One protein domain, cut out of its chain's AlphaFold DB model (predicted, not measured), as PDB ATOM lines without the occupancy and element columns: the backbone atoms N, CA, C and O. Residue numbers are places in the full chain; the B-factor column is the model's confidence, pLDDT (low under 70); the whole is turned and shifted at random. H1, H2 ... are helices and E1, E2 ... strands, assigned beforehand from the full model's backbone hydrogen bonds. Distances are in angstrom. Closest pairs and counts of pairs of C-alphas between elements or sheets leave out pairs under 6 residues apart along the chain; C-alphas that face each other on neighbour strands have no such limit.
ATOM      1  N   ARG A 120      13.659  25.741 -25.882       83.81
ATOM      2  CA  ARG A 120      14.865  24.906 -25.805       83.81
ATOM      3  C   ARG A 120      15.505  24.846 -27.181       83.81
ATOM      4  O   ARG A 120      14.937  24.272 -28.110       83.81
ATOM      5  N   VAL A 121      16.689  25.432 -27.316       87.50
ATOM      6  CA  VAL A 121      17.427  25.489 -28.584       87.50
ATOM      7  C   VAL A 121      18.695  24.656 -28.468       87.50
ATOM      8  O   VAL A 121      19.489  24.864 -27.556       87.50
ATOM      9  N   LEU A 122      18.898  23.738 -29.411       91.31
ATOM     10  CA  LEU A 122      20.148  23.002 -29.559       91.31
ATOM     11  C   LEU A 122      20.947  23.596 -30.717       91.31
ATOM     12  O   LEU A 122      20.520  23.524 -31.868       91.31
ATOM     13  N   ALA A 123      22.122  24.144 -30.417       93.00
ATOM     14  CA  ALA A 123      23.075  24.615 -31.413       93.00
ATOM     15  C   ALA A 123      24.273  23.658 -31.493       93.00
ATOM     16  O   ALA A 123      24.952  23.411 -30.498       93.00
ATOM     17  N   VAL A 124      24.526  23.110 -32.681       91.56
ATOM     18  CA  VAL A 124      25.627  22.181 -32.946       91.56
ATOM     19  C   VAL A 124      26.648  22.848 -33.858       91.56
ATOM     20  O   VAL A 124      26.430  23.023 -35.060       91.56
ATOM     21  N   ASP A 125      27.799  23.188 -33.293       88.69
ATOM     22  CA  ASP A 125      28.881  23.794 -34.059       88.69
ATOM     23  C   ASP A 125      29.512  22.833 -35.070       88.69
ATOM     24  O   ASP A 125      29.656  21.623 -34.859       88.69
ATOM     25  N   GLY A 126      29.946  23.411 -36.187       81.69
ATOM     26  CA  GLY A 126      30.764  22.741 -37.179       81.69
ATOM     27  C   GLY A 126      32.200  22.537 -36.706       81.69
ATOM     28  O   GLY A 126      32.819  23.419 -36.120       81.69
ATOM     29  N   GLY A 127      32.782  21.383 -37.032       78.62
ATOM     30  CA  GLY A 127      34.160  21.072 -36.637       78.62
ATOM     31  C   GLY A 127      34.928  20.150 -37.583       78.62
ATOM     32  O   GLY A 127      36.048  19.752 -37.242       78.62
ATOM     33  N   GLY A 128      34.351  19.800 -38.742       81.56
ATOM     34  CA  GLY A 128      34.784  18.645 -39.542       81.56
ATOM     35  C   GLY A 128      34.599  17.350 -38.746       81.56
ATOM     36  O   GLY A 128      33.752  17.317 -37.862       81.56
ATOM     37  N   VAL A 129      35.431  16.329 -38.965       78.62
ATOM     38  CA  VAL A 129      35.398  15.044 -38.221       78.62
ATOM     39  C   VAL A 129      35.305  15.183 -36.688       78.62
ATOM     40  O   VAL A 129      34.744  14.322 -36.016       78.62
ATOM     41  N   ARG A 130      35.763  16.302 -36.105       80.81
ATOM     42  CA  ARG A 130      35.633  16.591 -34.664       80.81
ATOM     43  C   ARG A 130      34.187  16.748 -34.182       80.81
ATOM     44  O   ARG A 130      33.948  16.572 -32.993       80.81
ATOM     45  N   GLY A 131      33.228  17.009 -35.073       80.00
ATOM     46  CA  GLY A 131      31.798  17.031 -34.736       80.00
ATOM     47  C   GLY A 131      31.267  15.684 -34.222       80.00
ATOM     48  O   GLY A 131      30.209  15.641 -33.601       80.00
ATOM     49  N   MET A 132      32.042  14.601 -34.375       83.62
ATOM     50  CA  MET A 132      31.807  13.330 -33.684       83.62
ATOM     51  C   MET A 132      31.735  13.481 -32.157       83.62
ATOM     52  O   MET A 132      30.970  12.769 -31.511       83.62
ATOM     53  N   ALA A 133      32.498  14.411 -31.570       85.12
ATOM     54  CA  ALA A 133      32.414  14.696 -30.141       85.12
ATOM     55  C   ALA A 133      31.045  15.287 -29.770       85.12
ATOM     56  O   ALA A 133      30.457  14.872 -28.774       85.12
ATOM     57  N   SER A 134      30.511  16.191 -30.600       88.38
ATOM     58  CA  SER A 134      29.211  16.833 -30.383       88.38
ATOM     59  C   SER A 134      28.077  15.820 -30.343       88.38
ATOM     60  O   SER A 134      27.329  15.778 -29.372       88.38
ATOM     61  N   ILE A 135      27.984  14.936 -31.340       89.88
ATOM     62  CA  ILE A 135      26.922  13.924 -31.337       89.88
ATOM     63  C   ILE A 135      27.107  12.876 -30.234       89.88
ATOM     64  O   ILE A 135      26.126  12.400 -29.667       89.88
ATOM     65  N   ARG A 136      28.352  12.576 -29.844       88.81
ATOM     66  CA  ARG A 136      28.605  11.698 -28.699       88.81
ATOM     67  C   ARG A 136      28.140  12.321 -27.380       88.81
ATOM     68  O   ARG A 136      27.637  11.588 -26.538       88.81
ATOM     69  N   MET A 137      28.278  13.636 -27.196       89.19
ATOM     70  CA  MET A 137      27.696  14.327 -26.037       89.19
ATOM     71  C   MET A 137      26.171  14.233 -26.035       89.19
ATOM     72  O   MET A 137      25.593  13.945 -24.995       89.19
ATOM     73  N   LEU A 138      25.524  14.406 -27.192       90.94
ATOM     74  CA  LEU A 138      24.070  14.247 -27.307       90.94
ATOM     75  C   LEU A 138      23.624  12.828 -26.948       90.94
ATOM     76  O   LEU A 138      22.636  12.667 -26.246       90.94
ATOM     77  N   GLN A 139      24.387  11.808 -27.345       89.06
ATOM     78  CA  GLN A 139      24.112  10.432 -26.941       89.06
ATOM     79  C   GLN A 139      24.229  10.235 -25.425       89.06
ATOM     80  O   GLN A 139      23.402   9.548 -24.842       89.06
ATOM     81  N   LEU A 140      25.227  10.847 -24.777       86.81
ATOM     82  CA  LEU A 140      25.338  10.797 -23.316       86.81
ATOM     83  C   LEU A 140      24.157  11.498 -22.632       86.81
ATOM     84  O   LEU A 140      23.707  11.027 -21.597       86.81
ATOM     85  N   LEU A 141      23.639  12.583 -23.213       85.94
ATOM     86  CA  LEU A 141      22.431  13.242 -22.712       85.94
ATOM     87  C   LEU A 141      21.192  12.355 -22.876       85.94
ATOM     88  O   LEU A 141      20.412  12.252 -21.941       85.94
ATOM     89  N   GLU A 142      21.018  11.688 -24.021       87.81
ATOM     90  CA  GLU A 142      19.939  10.703 -24.210       87.81
ATOM     91  C   GLU A 142      20.035   9.556 -23.193       87.81
ATOM     92  O   GLU A 142      19.023   9.139 -22.632       87.81
ATOM     93  N   ASP A 143      21.251   9.053 -22.949       85.19
ATOM     94  CA  ASP A 143      21.525   8.017 -21.949       85.19
ATOM     95  C   ASP A 143      21.193   8.491 -20.520       85.19
ATOM     96  O   ASP A 143      20.575   7.736 -19.772       85.19
ATOM     97  N   GLU A 144      21.535   9.732 -20.161       82.69
ATOM     98  CA  GLU A 144      21.251  10.320 -18.841       82.69
ATOM     99  C   GLU A 144      19.760  10.618 -18.633       82.69
ATOM    100  O   GLU A 144      19.220  10.379 -17.557       82.69
ATOM    101  N   ILE A 145      19.065  11.102 -19.670       83.38
ATOM    102  CA  ILE A 145      17.610  11.311 -19.631       83.38
ATOM    103  C   ILE A 145      16.895   9.979 -19.377       83.38
ATOM    104  O   ILE A 145      15.874   9.946 -18.691       83.38
ATOM    105  N   GLY A 146      17.409   8.882 -19.943       77.69
ATOM    106  CA  GLY A 146      16.990   7.518 -19.612       77.69
ATOM    107  C   GLY A 146      15.553   7.153 -20.002       77.69
ATOM    108  O   GLY A 146      15.114   6.030 -19.750       77.69
ATOM    109  N   VAL A 147      14.810   8.066 -20.633       80.31
ATOM    110  CA  VAL A 147      13.466   7.803 -21.154       80.31
ATOM    111  C   VAL A 147      13.597   6.861 -22.339       80.31
ATOM    112  O   VAL A 147      14.329   7.148 -23.280       80.31
ATOM    113  N   LYS A 148      12.893   5.731 -22.307       79.88
ATOM    114  CA  LYS A 148      12.902   4.757 -23.401       79.88
ATOM    115  C   LYS A 148      11.918   5.139 -24.494       79.88
ATOM    116  O   LYS A 148      10.816   5.602 -24.200       79.88
ATOM    117  N   CYS A 149      12.309   4.910 -25.746       73.19
ATOM    118  CA  CYS A 149      11.345   4.891 -26.833       73.19
ATOM    119  C   CYS A 149      10.337   3.765 -26.608       73.19
ATOM    120  O   CYS A 149      10.684   2.690 -26.124       73.19
ATOM    121  N   SER A 150       9.085   4.017 -26.977       69.31
ATOM    122  CA  SER A 150       8.028   3.004 -26.972       69.31
ATOM    123  C   SER A 150       8.071   2.088 -28.200       69.31
ATOM    124  O   SER A 150       7.176   1.266 -28.364       69.31
ATOM    125  N   ASP A 151       9.040   2.281 -29.099       74.25
ATOM    126  CA  ASP A 151       9.234   1.437 -30.273       74.25
ATOM    127  C   ASP A 151      10.168   0.252 -29.970       74.25
ATOM    128  O   ASP A 151      10.851   0.197 -28.946       74.25
ATOM    129  N   ASP A 152      10.213  -0.710 -30.891       72.44
ATOM    130  CA  ASP A 152      10.991  -1.943 -30.731       72.44
ATOM    131  C   ASP A 152      12.513  -1.736 -30.902       72.44
ATOM    132  O   ASP A 152      13.271  -2.706 -30.951       72.44
ATOM    133  N   SER A 153      12.992  -0.490 -31.021       74.00
ATOM    134  CA  SER A 153      14.415  -0.203 -31.251       74.00
ATOM    135  C   SER A 153      15.282  -0.438 -30.010       74.00
ATOM    136  O   SER A 153      16.481  -0.692 -30.130       74.00
ATOM    137  N   GLY A 154      14.690  -0.346 -28.811       73.56
ATOM    138  CA  GLY A 154      15.415  -0.382 -27.537       73.56
ATOM    139  C   GLY A 154      16.255   0.873 -27.245       73.56
ATOM    140  O   GLY A 154      16.945   0.920 -26.216       73.56
ATOM    141  N   ASP A 155      16.194   1.889 -28.113       76.88
ATOM    142  CA  ASP A 155      16.887   3.163 -27.934       76.88
ATOM    143  C   ASP A 155      16.207   4.040 -26.865       76.88
ATOM    144  O   ASP A 155      15.057   3.844 -26.455       76.88
ATOM    145  N   ASN A 156      16.960   5.027 -26.373       81.69
ATOM    146  CA  ASN A 156      16.391   6.104 -25.570       81.69
ATOM    147  C   ASN A 156      15.663   7.100 -26.478       81.69
ATOM    148  O   ASN A 156      15.947   7.187 -27.674       81.69
ATOM    149  N   LEU A 157      14.760   7.880 -25.885       82.62
ATOM    150  CA  LEU A 157      14.036   8.957 -26.538       82.62
ATOM    151  C   LEU A 157      15.031   9.886 -27.255       82.62
ATOM    152  O   LEU A 157      15.902  10.453 -26.588       82.62
ATOM    153  N   PRO A 158      14.910  10.068 -28.584       86.69
ATOM    154  CA  PRO A 158      15.803  10.931 -29.327       86.69
ATOM    155  C   PRO A 158      15.837  12.334 -28.741       86.69
ATOM    156  O   PRO A 158      14.798  12.920 -28.421       86.69
ATOM    157  N   ILE A 159      17.034  12.913 -28.701       86.06
ATOM    158  CA  ILE A 159      17.268  14.247 -28.147       86.06
ATOM    159  C   ILE A 159      16.426  15.327 -28.847       86.06
ATOM    160  O   ILE A 159      16.108  16.356 -28.253       86.06
ATOM    161  N   LEU A 160      16.001  15.075 -30.092       86.38
ATOM    162  CA  LEU A 160      15.068  15.919 -30.841       86.38
ATOM    163  C   LEU A 160      13.787  16.226 -30.050       86.38
ATOM    164  O   LEU A 160      13.287  17.338 -30.137       86.38
ATOM    165  N   HIS A 161      13.263  15.282 -29.265       83.25
ATOM    166  CA  HIS A 161      12.024  15.490 -28.506       83.25
ATOM    167  C   HIS A 161      12.195  16.427 -27.301       83.25
ATOM    168  O   HIS A 161      11.212  16.874 -26.707       83.25
ATOM    169  N   VAL A 162      13.439  16.746 -26.944       83.12
ATOM    170  CA  VAL A 162      13.784  17.643 -25.837       83.12
ATOM    171  C   VAL A 162      13.961  19.082 -26.320       83.12
ATOM    172  O   VAL A 162      13.799  20.009 -25.533       83.12
ATOM    173  N   PHE A 163      14.261  19.294 -27.602       87.12
ATOM    174  CA  PHE A 163      14.556  20.612 -28.158       87.12
ATOM    175  C   PHE A 163      13.495  21.053 -29.167       87.12
ATOM    176  O   PHE A 163      12.986  20.267 -29.955       87.12
ATOM    177  N   ASP A 164      13.184  22.344 -29.168       84.19
ATOM    178  CA  ASP A 164      12.165  22.926 -30.047       84.19
ATOM    179  C   ASP A 164      12.756  23.408 -31.374       84.19
ATOM    180  O   ASP A 164      12.062  23.518 -32.382       84.19
ATOM    181  N   LEU A 165      14.051  23.724 -31.358       86.62
ATOM    182  CA  LEU A 165      14.794  24.189 -32.513       86.62
ATOM    183  C   LEU A 165      16.192  23.580 -32.493       86.62
ATOM    184  O   LEU A 165      16.925  23.712 -31.513       86.62
ATOM    185  N   LEU A 166      16.562  22.945 -33.602       91.56
ATOM    186  CA  LEU A 166      17.902  22.427 -33.838       91.56
ATOM    187  C   LEU A 166      18.576  23.292 -34.900       91.56
ATOM    188  O   LEU A 166      18.047  23.475 -35.996       91.56
ATOM    189  N   LEU A 167      19.754  23.804 -34.573       93.44
ATOM    190  CA  LEU A 167      20.583  24.627 -35.443       93.44
ATOM    191  C   LEU A 167      21.958  23.993 -35.555       93.44
ATOM    192  O   LEU A 167      22.505  23.508 -34.567       93.44
ATOM    193  N   GLY A 168      22.548  24.032 -36.741       91.69
ATOM    194  CA  GLY A 168      23.895  23.521 -36.913       91.69
ATOM    195  C   GLY A 168      24.644  24.181 -38.054       91.69
ATOM    196  O   GLY A 168      24.063  24.530 -39.081       91.69
ATOM    197  N   THR A 169      25.955  24.337 -37.882       90.25
ATOM    198  CA  THR A 169      26.849  24.888 -38.909       90.25
ATOM    199  C   THR A 169      27.749  23.786 -39.474       90.25
ATOM    200  O   THR A 169      28.242  22.933 -38.740       90.25
ATOM    201  N   SER A 170      27.978  23.751 -40.793       89.75
ATOM    202  CA  SER A 170      28.818  22.724 -41.449       89.75
ATOM    203  C   SER A 170      28.419  21.282 -41.050       89.75
ATOM    204  O   SER A 170      27.244  20.942 -41.163       89.75
ATOM    205  N   LEU A 171      29.343  20.429 -40.569       88.00
ATOM    206  CA  LEU A 171      29.010  19.075 -40.086       88.00
ATOM    207  C   LEU A 171      27.950  19.099 -38.973       88.00
ATOM    208  O   LEU A 171      27.121  18.199 -38.924       88.00
ATOM    209  N   GLY A 172      27.931  20.137 -38.132       90.00
ATOM    210  CA  GLY A 172      26.871  20.340 -37.146       90.00
ATOM    211  C   GLY A 172      25.493  20.457 -37.797       90.00
ATOM    212  O   GLY A 172      24.534  19.879 -37.301       90.00
ATOM    213  N   GLY A 173      25.410  21.088 -38.972       91.56
ATOM    214  CA  GLY A 173      24.202  21.132 -39.798       91.56
ATOM    215  C   GLY A 173      23.768  19.745 -40.277       91.56
ATOM    216  O   GLY A 173      22.595  19.387 -40.176       91.56
ATOM    217  N   ILE A 174      24.720  18.922 -40.733       90.88
ATOM    218  CA  ILE A 174      24.441  17.536 -41.144       90.88
ATOM    219  C   ILE A 174      23.954  16.712 -39.942       90.88
ATOM    220  O   ILE A 174      22.978  15.974 -40.069       90.88
ATOM    221  N   ILE A 175      24.566  16.896 -38.764       91.50
ATOM    222  CA  ILE A 175      24.111  16.304 -37.497       91.50
ATOM    223  C   ILE A 175      22.668  16.713 -37.209       91.50
ATOM    224  O   ILE A 175      21.819  15.840 -37.051       91.50
ATOM    225  N   THR A 176      22.353  18.009 -37.224       92.56
ATOM    226  CA  THR A 176      20.984  18.477 -36.968       92.56
ATOM    227  C   THR A 176      19.969  17.993 -37.998       92.56
ATOM    228  O   THR A 176      18.833  17.721 -37.627       92.56
ATOM    229  N   LEU A 177      20.356  17.806 -39.264       92.44
ATOM    230  CA  LEU A 177      19.485  17.210 -40.283       92.44
ATOM    231  C   LEU A 177      19.233  15.721 -40.014       92.44
ATOM    232  O   LEU A 177      18.103  15.257 -40.153       92.44
ATOM    233  N   GLY A 178      20.261  14.974 -39.608       91.56
ATOM    234  CA  GLY A 178      20.116  13.574 -39.210       91.56
ATOM    235  C   GLY A 178      19.191  13.412 -38.002       91.56
ATOM    236  O   GLY A 178      18.278  12.591 -38.028       91.56
ATOM    237  N   LEU A 179      19.375  14.243 -36.978       90.75
ATOM    238  CA  LEU A 179      18.534  14.220 -35.783       90.75
ATOM    239  C   LEU A 179      17.105  14.694 -36.083       90.75
ATOM    240  O   LEU A 179      16.159  14.014 -35.720       90.75
ATOM    241  N   GLY A 180      16.940  15.831 -36.764       87.56
ATOM    242  CA  GLY A 180      15.644  16.493 -36.936       87.56
ATOM    243  C   GLY A 180      14.790  15.983 -38.096       87.56
ATOM    244  O   GLY A 180      13.583  15.843 -37.951       87.56
ATOM    245  N   VAL A 181      15.393  15.711 -39.258       86.94
ATOM    246  CA  VAL A 181      14.647  15.316 -40.471       86.94
ATOM    247  C   VAL A 181      14.556  13.803 -40.601       86.94
ATOM    248  O   VAL A 181      13.560  13.280 -41.097       86.94
ATOM    249  N   LYS A 182      15.609  13.085 -40.201       86.88
ATOM    250  CA  LYS A 182      15.628  11.617 -40.244       86.88
ATOM    251  C   LYS A 182      15.211  10.970 -38.928       86.88
ATOM    252  O   LYS A 182      15.142   9.744 -38.886       86.88
ATOM    253  N   SER A 183      14.936  11.773 -37.898       86.19
ATOM    254  CA  SER A 183      14.551  11.312 -36.561       86.19
ATOM    255  C   SER A 183      15.517  10.273 -35.993       86.19
ATOM    256  O   SER A 183      15.106   9.324 -35.333       86.19
ATOM    257  N   TRP A 184      16.814  10.400 -36.292       89.19
ATOM    258  CA  TRP A 184      17.812   9.492 -35.738       89.19
ATOM    259  C   TRP A 184      18.024   9.789 -34.254       89.19
ATOM    260  O   TRP A 184      18.184  10.949 -33.876       89.19
ATOM    261  N   SER A 185      18.120   8.739 -33.435       88.94
ATOM    262  CA  SER A 185      18.733   8.845 -32.107       88.94
ATOM    263  C   SER A 185      20.182   9.322 -32.245       88.94
ATOM    264  O   SER A 185      20.832   9.079 -33.273       88.94
ATOM    265  N   ALA A 186      20.742   9.973 -31.227       89.50
ATOM    266  CA  ALA A 186      22.144  10.380 -31.265       89.50
ATOM    267  C   ALA A 186      23.082   9.165 -31.356       89.50
ATOM    268  O   ALA A 186      24.146   9.258 -31.973       89.50
ATOM    269  N   ARG A 187      22.670   8.000 -30.838       88.19
ATOM    270  CA  ARG A 187      23.349   6.713 -31.068       88.19
ATOM    271  C   ARG A 187      23.378   6.339 -32.552       88.19
ATOM    272  O   ARG A 187      24.464   6.196 -33.115       88.19
ATOM    273  N   THR A 188      22.214   6.245 -33.194       89.19
ATOM    274  CA  THR A 188      22.114   5.922 -34.628       89.19
ATOM    275  C   THR A 188      22.876   6.937 -35.471       89.19
ATOM    276  O   THR A 188      23.652   6.570 -36.355       89.19
ATOM    277  N   GLY A 189      22.714   8.224 -35.162       89.56
ATOM    278  CA  GLY A 189      23.450   9.297 -35.808       89.56
ATOM    279  C   GLY A 189      24.956   9.098 -35.663       89.56
ATOM    280  O   GLY A 189      25.664   9.165 -36.661       89.56
ATOM    281  N   THR A 190      25.457   8.779 -34.465       88.06
ATOM    282  CA  THR A 190      26.893   8.563 -34.218       88.06
ATOM    283  C   THR A 190      27.458   7.501 -35.156       88.06
ATOM    284  O   THR A 190      28.518   7.707 -35.749       88.06
ATOM    285  N   ASP A 191      26.754   6.387 -35.345       89.44
ATOM    286  CA  ASP A 191      27.223   5.314 -36.221       89.44
ATOM    287  C   ASP A 191      27.132   5.689 -37.705       89.44
ATOM    288  O   ASP A 191      28.086   5.460 -38.454       89.44
ATOM    289  N   LYS A 192      26.056   6.365 -38.129       89.94
ATOM    290  CA  LYS A 192      25.937   6.903 -39.496       89.94
ATOM    291  C   LYS A 192      27.031   7.929 -39.800       89.94
ATOM    292  O   LYS A 192      27.624   7.880 -40.878       89.94
ATOM    293  N   PHE A 193      27.344   8.817 -38.857       86.31
ATOM    294  CA  PHE A 193      28.382   9.832 -39.027       86.31
ATOM    295  C   PHE A 193      29.787   9.251 -39.021       86.31
ATOM    296  O   PHE A 193      30.621   9.750 -39.768       86.31
ATOM    297  N   LYS A 194      30.063   8.184 -38.259       85.19
ATOM    298  CA  LYS A 194      31.342   7.465 -38.373       85.19
ATOM    299  C   LYS A 194      31.547   6.925 -39.782       85.19
ATOM    300  O   LYS A 194      32.641   7.071 -40.316       85.19
ATOM    301  N   THR A 195      30.521   6.307 -40.369       86.94
ATOM    302  CA  THR A 195      30.593   5.791 -41.743       86.94
ATOM    303  C   THR A 195      30.785   6.930 -42.736       86.94
ATOM    304  O   THR A 195      31.762   6.927 -43.473       86.94
ATOM    305  N   PHE A 196      29.949   7.970 -42.663       85.00
ATOM    306  CA  PHE A 196      30.091   9.154 -43.512       85.00
ATOM    307  C   PHE A 196      31.477   9.805 -43.394       85.00
ATOM    308  O   PHE A 196      32.069  10.181 -44.397       85.00
ATOM    309  N   ALA A 197      32.013   9.940 -42.180       82.19
ATOM    310  CA  ALA A 197      33.306  10.573 -41.961       82.19
ATOM    311  C   ALA A 197      34.469   9.755 -42.535       82.19
ATOM    312  O   ALA A 197      35.459  10.355 -42.945       82.19
ATOM    313  N   LYS A 198      34.356   8.418 -42.571       82.69
ATOM    314  CA  LYS A 198      35.318   7.567 -43.281       82.69
ATOM    315  C   LYS A 198      35.294   7.886 -44.769       82.69
ATOM    316  O   LYS A 198      36.333   8.224 -45.299       82.69
ATOM    317  N   ASP A 199      34.120   7.888 -45.389       83.69
ATOM    318  CA  ASP A 199      34.001   8.077 -46.840       83.69
ATOM    319  C   ASP A 199      34.317   9.514 -47.295       83.69
ATOM    320  O   ASP A 199      34.749   9.742 -48.421       83.69
ATOM    321  N   ALA A 200      34.055  10.508 -46.441       78.56
ATOM    322  CA  ALA A 200      34.184  11.921 -46.793       78.56
ATOM    323  C   ALA A 200      35.574  12.515 -46.514       78.56
ATOM    324  O   ALA A 200      35.921  13.542 -47.101       78.56
ATOM    325  N   PHE A 201      36.338  11.943 -45.577       70.88
ATOM    326  CA  PHE A 201      37.585  12.544 -45.083       70.88
ATOM    327  C   PHE A 201      38.796  11.600 -45.084       70.88
ATOM    328  O   PHE A 201      39.890  12.070 -44.758       70.88
ATOM    329  N   TYR A 202      38.621  10.318 -45.421       57.69
ATOM    330  CA  TYR A 202      39.684   9.313 -45.524       57.69
ATOM    331  C   TYR A 202      39.614   8.592 -46.871       57.69
ATOM    332  O   TYR A 202      40.696   8.169 -47.332       57.69
TER     333      TYR A 202
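Overview. This is residues 120 to 202 of the 202 residues of the protein "PNPLA domain-containing protein" of Exophiala aquamarina CBS 119918 (UniProt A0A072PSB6). Three helices, H1, H3 and H4, make a small bundle, with H1 and H4 side by side in opposite directions and the shorter H3 set at an angle to both. A ribbon of two short parallel strands, E1 and E2, covers one side of H3, away from H4, and a long loop, residues 146 to 158, with the one-turn helix H2 after it, makes one end. The printed part has 83 residues with four named helices and two named strands, in the order E1 H1 H2 E2 H3 H4, and its class is mostly helix. It is compact, with a radius of gyration of the C-alphas of 12.1 A, and spans 37 by 26 by 21 A.

Arrangement. E1, residues 121 to 124, and E2, residues 165 to 168, are parallel neighbours at 16 degrees, with N 122 and O 165 2.9 A apart and N 167 and O 122 2.8 A apart, both within hydrogen-bond range. Between them come H1, residues 128 to 145, and H2, residues 159 to 162, in a strand-helix-strand unit, two parallel strands joined through helices, with a right-handed crossover. H1 touches H2 with residues 138 to 142 alone; the closest C-alphas, of Glu 142 and Ile 159, are 5.9 A apart. The closest C-alphas of E2 and H3, residues 171 to 180, are those of Gly 168 and Thr 176, 5.8 A apart. H1 touches H3 with residues 128 to 135 alone, closest at the C-alphas of Gly 128 and Leu 171, 5.8 A; they run the same way at a shallow tilt of 34.7 degrees, only just short of steep. H2 and H3 only just touch, with 3 pairs of C-alphas within 8 A, the closest being Leu 160 and Gly 180 at 6.1 A. H4, residues 186 to 201, touches H1 at a shallow tilt of 9 degrees, opposite ways, with the C-alphas of Gln 139 and Ala 186 closest at 4.8 A. H3 and H4 form a helical hairpin at 37 degrees, only just a steep tilt; H4 touches H3 with residues 186 to 193 alone, closest at the C-alphas of Gly 178 and Gly 189, 6.4 A. E2 and H4 are apart. In H3 and H4 every O i to N i+4 pair is within hydrogen-bond range, in H1 11 of 14 are, and H2 is too short for such a pair.

Along the chain. E1 begins at C-alpha 121, (17.427, 25.489, -28.584). H1 measures 27.3 A from first to last C-alpha, H3 14.0 A and H4 20.8 A, with a kink of 27 degrees near residue 195. H4 ends at C-alpha 201, (37.585, 12.544, -45.083).

Size, cuts and confidence. The C-alphas of Ser 150 and Tyr 202 are the two farthest apart, 37.2 A. The printed part has no cut; the link from H1 to H2 is long and the other links are tight. Mean pLDDT of the printed part is 85.0, with residues 150 and 202 under 70.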